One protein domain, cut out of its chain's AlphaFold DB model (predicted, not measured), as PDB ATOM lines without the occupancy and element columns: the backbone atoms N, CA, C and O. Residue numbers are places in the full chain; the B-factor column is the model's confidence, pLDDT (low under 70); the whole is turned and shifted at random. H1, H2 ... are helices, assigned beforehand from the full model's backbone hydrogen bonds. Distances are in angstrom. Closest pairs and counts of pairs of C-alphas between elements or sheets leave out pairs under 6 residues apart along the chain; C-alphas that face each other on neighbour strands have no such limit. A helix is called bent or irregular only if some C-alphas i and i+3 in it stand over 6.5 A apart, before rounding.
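Overview. This is residues 2 to 66 of the 303 residues of an uncharacterized protein of Rhizophagus sp. MUCL 43196 (UniProt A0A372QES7). An elongated, thinly packed all-helix domain is built along one long kinked helix, H2, with H1 crossing its first part and H3 folding back at its other end. From H3 the backbone returns through the short H4 and residues 49 to 54 to the side of H1, where H5 packs crosswise on H1 and reaches out to the end of the domain opposite H3. The printed part has 65 residues, with five named helices in the order H1, H2, H3, H4, H5 and no named strand. It is only just compact, close to loose, with a radius of gyration of the C-alphas of 12.5 A, and it spans 37 by 20 by 16 A.

Along the chain. H1 is residues 2 to 9, beginning with C-alpha 2 at (95.234, 116.678, 125.031); it is only just irregular, with C-alphas 6 and 9 6.6 A apart. H2 is residues 17 to 32, 19.1 A from first to last C-alpha, beginning at (91.797, 117.029, 113.764). It has a kink of 26 degrees near residue 26 and is irregular, with C-alphas 29 and 32 7.4 A apart. H3 is residues 36 to 43, 10.4 A long, and H4 is residues 45 to 48. H5 is residues 55 to 65, 15.4 A long, ending with C-alpha 65 at (108.214, 125.875, 118.750).

Arrangement. H1 touches H2, which meets it with residues 17 to 24 alone, at a steep tilt of 56 degrees, opposite ways; their closest C-alphas, those of Ala 4 and Tyr 21, are 5.0 A apart. H5 touches H1 about perpendicular, at 77 degrees, with the C-alphas of Leu 9 and Ala 59 closest at 6.2 A. H2 touches H3 with its residues 28 to 30 alone, at a steep tilt of 52 degrees, opposite ways; the closest C-alphas, those of Cys 29 and Arg 38, are 5.2 A apart. H4 is close to H2 but not clearly touching, with the C-alphas of Leu 25 and Leu 48 closest at 8.0 A. H3 and H5 are apart, and H1 is apart from H3 and H4. In H1, H3 and H5 every O i to N i+4 pair is within hydrogen-bond range, in H2 11 of 12 are, and H4 is too short for such a pair.

Size, cuts and confidence. The two C-alphas farthest apart, those of Gly 35 and Ser 64, are 37.2 A apart. The printed part has no cut. The links H2 to H3 and H3 to H4 are tight, those from H1 to H2 and from H4 to H5 are short, and no link is long. The mean pLDDT of the printed part is 86.2, and residue 13 alone is under 70.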
ATOM      1  N   ALA A   2      93.808 116.979 124.803       88.69
ATOM      2  CA  ALA A   2      95.234 116.678 125.031       88.69
ATOM      3  C   ALA A   2      95.649 115.318 124.443       88.69
ATOM      4  O   ALA A   2      96.578 115.244 123.653       88.69
ATOM      5  N   ILE A   3      94.848 114.277 124.686       88.44
ATOM      6  CA  ILE A   3      95.053 112.947 124.089       88.44
ATOM      7  C   ILE A   3      95.041 112.979 122.550       88.44
ATOM      8  O   ILE A   3      95.803 112.250 121.923       88.44
ATOM      9  N   ALA A   4      94.208 113.824 121.933       88.69
ATOM     10  CA  ALA A   4      94.145 113.971 120.476       88.69
ATOM     11  C   ALA A   4      95.425 114.623 119.919       88.69
ATOM     12  O   ALA A   4      95.969 114.184 118.906       88.69
ATOM     13  N   LEU A   5      95.926 115.640 120.624       88.19
ATOM     14  CA  LEU A   5      97.165 116.338 120.298       88.19
ATOM     15  C   LEU A   5      98.381 115.426 120.482       88.19
ATOM     16  O   LEU A   5      99.099 115.166 119.526       88.19
ATOM     17  N   GLU A   6      98.579 114.887 121.683       86.94
ATOM     18  CA  GLU A   6      99.784 114.143 122.065       86.94
ATOM     19  C   GLU A   6      99.921 112.792 121.369       86.94
ATOM     20  O   GLU A   6     101.040 112.335 121.142       86.94
ATOM     21  N   ARG A   7      98.802 112.123 121.057       82.25
ATOM     22  CA  ARG A   7      98.837 110.771 120.481       82.25
ATOM     23  C   ARG A   7      98.591 110.710 118.985       82.25
ATOM     24  O   ARG A   7      98.877 109.662 118.423       82.25
ATOM     25  N   TYR A   8      98.059 111.759 118.357       85.31
ATOM     26  CA  TYR A   8      97.690 111.692 116.940       85.31
ATOM     27  C   TYR A   8      98.206 112.871 116.116       85.31
ATOM     28  O   TYR A   8      98.909 112.639 115.137       85.31
ATOM     29  N   LEU A   9      97.915 114.114 116.518       85.06
ATOM     30  CA  LEU A   9      98.257 115.298 115.714       85.06
ATOM     31  C   LEU A   9      99.736 115.686 115.818       85.06
ATOM     32  O   LEU A   9     100.402 115.825 114.799       85.06
ATOM     33  N   ILE A  10     100.274 115.826 117.035       82.06
ATOM     34  CA  ILE A  10     101.682 116.195 117.252       82.06
ATOM     35  C   ILE A  10     102.617 115.115 116.677       82.06
ATOM     36  O   ILE A  10     103.530 115.470 115.939       82.06
ATOM     37  N   PRO A  11     102.393 113.802 116.903       75.12
ATOM     38  CA  PRO A  11     103.218 112.756 116.297       75.12
ATOM     39  C   PRO A  11     102.975 112.514 114.798       75.12
ATOM     40  O   PRO A  11     103.590 111.599 114.258       75.12
ATOM     41  N   MET A  12     102.077 113.267 114.146       81.25
ATOM     42  CA  MET A  12     101.686 113.093 112.736       81.25
ATOM     43  C   MET A  12     101.122 111.699 112.385       81.25
ATOM     44  O   MET A  12     101.257 111.235 111.259       81.25
ATOM     45  N   ILE A  13     100.459 111.022 113.331       69.75
ATOM     46  CA  ILE A  13      99.743 109.757 113.063       69.75
ATOM     47  C   ILE A  13      98.448 110.020 112.272       69.75
ATOM     48  O   ILE A  13      97.993 109.170 111.515       69.75
ATOM     49  N   SER A  14      97.847 111.200 112.434       73.31
ATOM     50  CA  SER A  14      96.712 111.662 111.630       73.31
ATOM     51  C   SER A  14      96.798 113.174 111.446       73.31
ATOM     52  O   SER A  14      96.982 113.907 112.416       73.31
ATOM     53  N   ASN A  15      96.602 113.635 110.209       80.62
ATOM     54  CA  ASN A  15      96.618 115.058 109.845       80.62
ATOM     55  C   ASN A  15      95.229 115.714 109.937       80.62
ATOM     56  O   ASN A  15      95.080 116.902 109.663       80.62
ATOM     57  N   ASN A  16      94.199 114.949 110.305       85.56
ATOM     58  CA  ASN A  16      92.830 115.432 110.429       85.56
ATOM     59  C   ASN A  16      92.450 115.555 111.913       85.56
ATOM     60  O   ASN A  16      92.449 114.565 112.648       85.56
ATOM     61  N   GLN A  17      92.112 116.769 112.357       90.50
ATOM     62  CA  GLN A  17      91.797 117.029 113.764       90.50
ATOM     63  C   GLN A  17      90.548 116.303 114.272       90.50
ATOM     64  O   GLN A  17      90.543 115.848 115.413       90.50
ATOM     65  N   GLU A  18      89.516 116.160 113.442       87.62
ATOM     66  CA  GLU A  18      88.253 115.523 113.815       87.62
ATOM     67  C   GLU A  18      88.445 114.013 113.968       87.62
ATOM     68  O   GLU A  18      88.051 113.425 114.973       87.62
ATOM     69  N   THR A  19      89.180 113.406 113.036       83.12
ATOM     70  CA  THR A  19      89.579 111.994 113.103       83.12
ATOM     71  C   THR A  19      90.418 111.730 114.353       83.12
ATOM     72  O   THR A  19      90.105 110.839 115.141       83.12
ATOM     73  N   SER A  20      91.440 112.555 114.593       87.25
ATOM     74  CA  SER A  20      92.308 112.460 115.772       87.25
ATOM     75  C   SER A  20      91.541 112.631 117.087       87.25
ATOM     76  O   SER A  20      91.812 111.948 118.079       87.25
ATOM     77  N   TYR A  21      90.562 113.534 117.111       91.94
ATOM     78  CA  TYR A  21      89.713 113.772 118.270       91.94
ATOM     79  C   TYR A  21      88.754 112.606 118.531       91.94
ATOM     80  O   TYR A  21      88.682 112.128 119.666       91.94
ATOM     81  N   ASN A  22      88.113 112.077 117.490       87.81
ATOM     82  CA  ASN A  22      87.240 110.908 117.582       87.81
ATOM     83  C   ASN A  22      88.013 109.671 118.053       87.81
ATOM     84  O   ASN A  22      87.580 108.989 118.979       87.81
ATOM     85  N   MET A  23      89.213 109.428 117.519       82.12
ATOM     86  CA  MET A  23      90.084 108.342 117.984       82.12
ATOM     87  C   MET A  23      90.491 108.500 119.457       82.12
ATOM     88  O   MET A  23      90.622 107.512 120.187       82.12
ATOM     89  N   ALA A  24      90.701 109.732 119.926       90.12
ATOM     90  CA  ALA A  24      90.969 109.996 121.335       90.12
ATOM     91  C   ALA A  24      89.740 109.722 122.217       90.12
ATOM     92  O   ALA A  24      89.882 109.087 123.264       90.12
ATOM     93  N   LEU A  25      88.548 110.155 121.795       90.50
ATOM     94  CA  LEU A  25      87.294 109.903 122.510       90.50
ATOM     95  C   LEU A  25      86.966 108.413 122.583       90.50
ATOM     96  O   LEU A  25      86.679 107.918 123.668       90.50
ATOM     97  N   VAL A  26      87.096 107.681 121.474       85.75
ATOM     98  CA  VAL A  26      86.902 106.224 121.448       85.75
ATOM     99  C   VAL A  26      87.823 105.552 122.459       85.75
ATOM    100  O   VAL A  26      87.363 104.730 123.249       85.75
ATOM    101  N   LYS A  27      89.106 105.937 122.520       84.94
ATOM    102  CA  LYS A  27      90.020 105.395 123.536       84.94
ATOM    103  C   LYS A  27      89.574 105.726 124.955       84.94
ATOM    104  O   LYS A  27      89.625 104.840 125.797       84.94
ATOM    105  N   ILE A  28      89.113 106.944 125.232       88.81
ATOM    106  CA  ILE A  28      88.584 107.318 126.556       88.81
ATOM    107  C   ILE A  28      87.369 106.456 126.923       88.81
ATOM    108  O   ILE A  28      87.332 105.910 128.021       88.81
ATOM    109  N   CYS A  29      86.425 106.266 126.004       86.19
ATOM    110  CA  CYS A  29      85.212 105.485 126.246       86.19
ATOM    111  C   CYS A  29      85.463 103.972 126.371       86.19
ATOM    112  O   CYS A  29      84.627 103.264 126.923       86.19
ATOM    113  N   THR A  30      86.599 103.464 125.884       81.12
ATOM    114  CA  THR A  30      86.853 102.014 125.798       81.12
ATOM    115  C   THR A  30      87.994 101.528 126.684       81.12
ATOM    116  O   THR A  30      87.826 100.571 127.433       81.12
ATOM    117  N   THR A  31      89.171 102.147 126.613       78.50
ATOM    118  CA  THR A  31      90.429 101.521 127.061       78.50
ATOM    119  C   THR A  31      91.276 102.418 127.957       78.50
ATOM    120  O   THR A  31      91.876 101.927 128.909       78.50
ATOM    121  N   LEU A  32      91.310 103.725 127.697       82.19
ATOM    122  CA  LEU A  32      92.231 104.664 128.335       82.19
ATOM    123  C   LEU A  32      91.839 105.012 129.775       82.19
ATOM    124  O   LEU A  32      92.717 105.164 130.620       82.19
ATOM    125  N   THR A  33      90.545 105.148 130.067       85.44
ATOM    126  CA  THR A  33      90.042 105.425 131.423       85.44
ATOM    127  C   THR A  33      89.261 104.225 131.953       85.44
ATOM    128  O   THR A  33      88.859 103.354 131.181       85.44
ATOM    129  N   LYS A  34      89.058 104.131 133.271       85.69
ATOM    130  CA  LYS A  34      88.286 103.060 133.929       85.69
ATOM    131  C   LYS A  34      87.283 103.657 134.922       85.69
ATOM    132  O   LYS A  34      87.428 104.807 135.339       85.69
ATOM    133  N   GLY A  35      86.285 102.862 135.307       89.25
ATOM    134  CA  GLY A  35      85.296 103.232 136.321       89.25
ATOM    135  C   GLY A  35      84.466 104.455 135.925       89.25
ATOM    136  O   GLY A  35      84.062 104.595 134.771       89.25
ATOM    137  N   TRP A  36      84.240 105.353 136.886       93.69
ATOM    138  CA  TRP A  36      83.357 106.512 136.728       93.69
ATOM    139  C   TRP A  36      83.710 107.402 135.527       93.69
ATOM    140  O   TRP A  36      82.821 107.807 134.789       93.69
ATOM    141  N   PHE A  37      84.998 107.650 135.262       86.31
ATOM    142  CA  PHE A  37      85.425 108.502 134.143       86.31
ATOM    143  C   PHE A  37      85.069 107.927 132.771       86.31
ATOM    144  O   PHE A  37      84.768 108.682 131.849       86.31
ATOM    145  N   ARG A  38      85.100 106.595 132.632       91.25
ATOM    146  CA  ARG A  38      84.680 105.924 131.398       91.25
ATOM    147  C   ARG A  38      83.172 106.038 131.232       91.25
ATOM    148  O   ARG A  38      82.719 106.444 130.169       91.25
ATOM    149  N   GLN A  39      82.424 105.733 132.293       88.69
ATOM    150  CA  GLN A  39      80.964 105.794 132.274       88.69
ATOM    151  C   GLN A  39      80.472 107.206 131.948       88.69
ATOM    152  O   GLN A  39      79.692 107.388 131.025       88.69
ATOM    153  N   PHE A  40      81.038 108.218 132.608       93.94
ATOM    154  CA  PHE A  40      80.738 109.618 132.330       93.94
ATOM    155  C   PHE A  40      80.990 109.990 130.861       93.94
ATOM    156  O   PHE A  40      80.173 110.678 130.250       93.94
ATOM    157  N   ALA A  41      82.106 109.538 130.278       91.50
ATOM    158  CA  ALA A  41      82.431 109.819 128.882       91.50
ATOM    159  C   ALA A  41      81.478 109.121 127.898       91.50
ATOM    160  O   ALA A  41      81.109 109.720 126.890       91.50
ATOM    161  N   VAL A  42      81.059 107.888 128.202       90.19
ATOM    162  CA  VAL A  42      80.074 107.138 127.408       90.19
ATOM    163  C   VAL A  42      78.706 107.822 127.465       90.19
ATOM    164  O   VAL A  42      78.128 108.109 126.419       90.19
ATOM    165  N   ASP A  43      78.234 108.167 128.662       94.56
ATOM    166  CA  ASP A  43      76.911 108.767 128.869       94.56
ATOM    167  C   ASP A  43      76.790 110.159 128.223       94.56
ATOM    168  O   ASP A  43      75.714 110.564 127.786       94.56
ATOM    169  N   ASN A  44      77.905 110.890 128.117       93.44
ATOM    170  CA  ASN A  44      77.954 112.234 127.536       93.44
ATOM    171  C   ASN A  44      78.550 112.268 126.119       93.44
ATOM    172  O   ASN A  44      78.792 113.352 125.580       93.44
ATOM    173  N   TYR A  45      78.767 111.112 125.483       89.19
ATOM    174  CA  TYR A  45      79.440 111.011 124.184       89.19
ATOM    175  C   TYR A  45      78.866 111.942 123.093       89.19
ATOM    176  O   TYR A  45      79.656 112.637 122.449       89.19
ATOM    177  N   PRO A  46      77.530 112.080 122.915       88.00
ATOM    178  CA  PRO A  46      76.961 112.992 121.915       88.00
ATOM    179  C   PRO A  46      77.341 114.464 122.117       88.00
ATOM    180  O   PRO A  46      77.450 115.220 121.153       88.00
ATOM    181  N   GLN A  47      77.534 114.883 123.368       87.44
ATOM    182  CA  GLN A  47      77.946 116.247 123.693       87.44
ATOM    183  C   GLN A  47      79.453 116.415 123.489       87.44
ATOM    184  O   GLN A  47      79.890 117.423 122.939       87.44
ATOM    185  N   LEU A  48      80.231 115.403 123.882       88.06
ATOM    186  CA  LEU A  48      81.689 115.398 123.779       88.06
ATOM    187  C   LEU A  48      82.195 115.324 122.335       88.06
ATOM    188  O   LEU A  48      83.307 115.781 122.078       88.06
ATOM    189  N   LEU A  49      81.392 114.801 121.401       84.94
ATOM    190  CA  LEU A  49      81.675 114.781 119.960       84.94
ATOM    191  C   LEU A  49      81.859 116.180 119.356       84.94
ATOM    192  O   LEU A  49      82.567 116.330 118.362       84.94
ATOM    193  N   LYS A  50      81.239 117.212 119.938       85.31
ATOM    194  CA  LYS A  50      81.355 118.582 119.434       85.31
ATOM    195  C   LYS A  50      82.724 119.155 119.793       85.31
ATOM    196  O   LYS A  50      82.949 119.591 120.919       85.31
ATOM    197  N   LEU A  51      83.629 119.161 118.819       81.31
ATOM    198  CA  LEU A  51      84.928 119.811 118.936       81.31
ATOM    199  C   LEU A  51      84.774 121.326 118.723       81.31
ATOM    200  O   LEU A  51      84.451 121.774 117.627       81.31
ATOM    201  N   ASP A  52      85.016 122.113 119.768       79.50
ATOM    202  CA  ASP A  52      84.878 123.578 119.771       79.50
ATOM    203  C   ASP A  52      86.200 124.327 119.524       79.50
ATOM    204  O   ASP A  52      86.228 125.557 119.474       79.50
ATOM    205  N   LYS A  53      87.312 123.598 119.388       83.75
ATOM    206  CA  LYS A  53      88.666 124.157 119.354       83.75
ATOM    207  C   LYS A  53      89.467 123.647 118.170       83.75
ATOM    208  O   LYS A  53      89.433 122.463 117.851       83.75
ATOM    209  N   ASP A  54      90.250 124.550 117.590       88.81
ATOM    210  CA  ASP A  54      91.176 124.252 116.500       88.81
ATOM    211  C   ASP A  54      92.433 123.553 117.039       88.81
ATOM    212  O   ASP A  54      93.386 124.180 117.508       88.81
ATOM    213  N   LEU A  55      92.415 122.222 117.010       90.88
ATOM    214  CA  LEU A  55      93.538 121.404 117.458       90.88
ATOM    215  C   LEU A  55      94.694 121.434 116.458       90.88
ATOM    216  O   LEU A  55      95.836 121.219 116.858       90.88
ATOM    217  N   LEU A  56      94.409 121.684 115.179       89.25
ATOM    218  CA  LEU A  56      95.421 121.711 114.131       89.25
ATOM    219  C   LEU A  56      96.354 122.910 114.329       89.25
ATOM    220  O   LEU A  56      97.573 122.753 114.313       89.25
ATOM    221  N   SER A  57      95.785 124.088 114.595       90.19
ATOM    222  CA  SER A  57      96.548 125.300 114.914       90.19
ATOM    223  C   SER A  57      97.421 125.115 116.161       90.19
ATOM    224  O   SER A  57      98.612 125.424 116.137       90.19
ATOM    225  N   ILE A  58      96.873 124.503 117.219       90.25
ATOM    226  CA  ILE A  58      97.625 124.198 118.450       90.25
ATOM    227  C   ILE A  58      98.777 123.223 118.167       90.25
ATOM    228  O   ILE A  58      99.896 123.442 118.631       90.25
ATOM    229  N   ALA A  59      98.524 122.151 117.411       87.06
ATOM    230  CA  ALA A  59      99.554 121.182 117.049       87.06
ATOM    231  C   ALA A  59     100.672 121.840 116.231       87.06
ATOM    232  O   ALA A  59     101.844 121.628 116.532       87.06
ATOM    233  N   ASN A  60     100.322 122.684 115.259       87.81
ATOM    234  CA  ASN A  60     101.286 123.396 114.427       87.81
ATOM    235  C   ASN A  60     102.128 124.399 115.233       87.81
ATOM    236  O   ASN A  60     103.340 124.442 115.031       87.81
ATOM    237  N   ASP A  61     101.544 125.148 116.181       91.38
ATOM    238  CA  ASP A  61     102.324 126.030 117.070       91.38
ATOM    239  C   ASP A  61     103.332 125.215 117.892       91.38
ATOM    240  O   ASP A  61     104.515 125.556 117.935       91.38
ATOM    241  N   ILE A  62     102.901 124.084 118.468       86.00
ATOM    242  CA  ILE A  62     103.768 123.196 119.257       86.00
ATOM    243  C   ILE A  62     104.883 122.597 118.393       86.00
ATOM    244  O   ILE A  62     106.040 122.638 118.804       86.00
ATOM    245  N   ILE A  63     104.563 122.082 117.202       83.44
ATOM    246  CA  ILE A  63     105.543 121.521 116.260       83.44
ATOM    247  C   ILE A  63     106.531 122.602 115.802       83.44
ATOM    248  O   ILE A  63     107.713 122.316 115.649       83.44
ATOM    249  N   SER A  64     106.084 123.846 115.611       84.00
ATOM    250  CA  SER A  64     106.965 124.945 115.197       84.00
ATOM    251  C   SER A  64     107.906 125.418 116.316       84.00
ATOM    252  O   SER A  64     109.084 125.659 116.060       84.00
ATOM    253  N   LYS A  65     107.417 125.506 117.563       85.88
ATOM    254  CA  LYS A  65     108.214 125.875 118.750       85.88
ATOM    255  C   LYS A  65     109.170 124.776 119.182       85.88
ATOM    256  O   LYS A  65     110.272 125.055 119.644       85.88
ATOM    257  N   TYR A  66     108.718 123.536 119.063       78.88
ATOM    258  CA  TYR A  66     109.457 122.343 119.425       78.88
ATOM    259  C   TYR A  66     109.474 121.438 118.201       78.88
ATOM    260  O   TYR A  66     108.717 120.463 118.178       78.88
TER     261      TYR A  66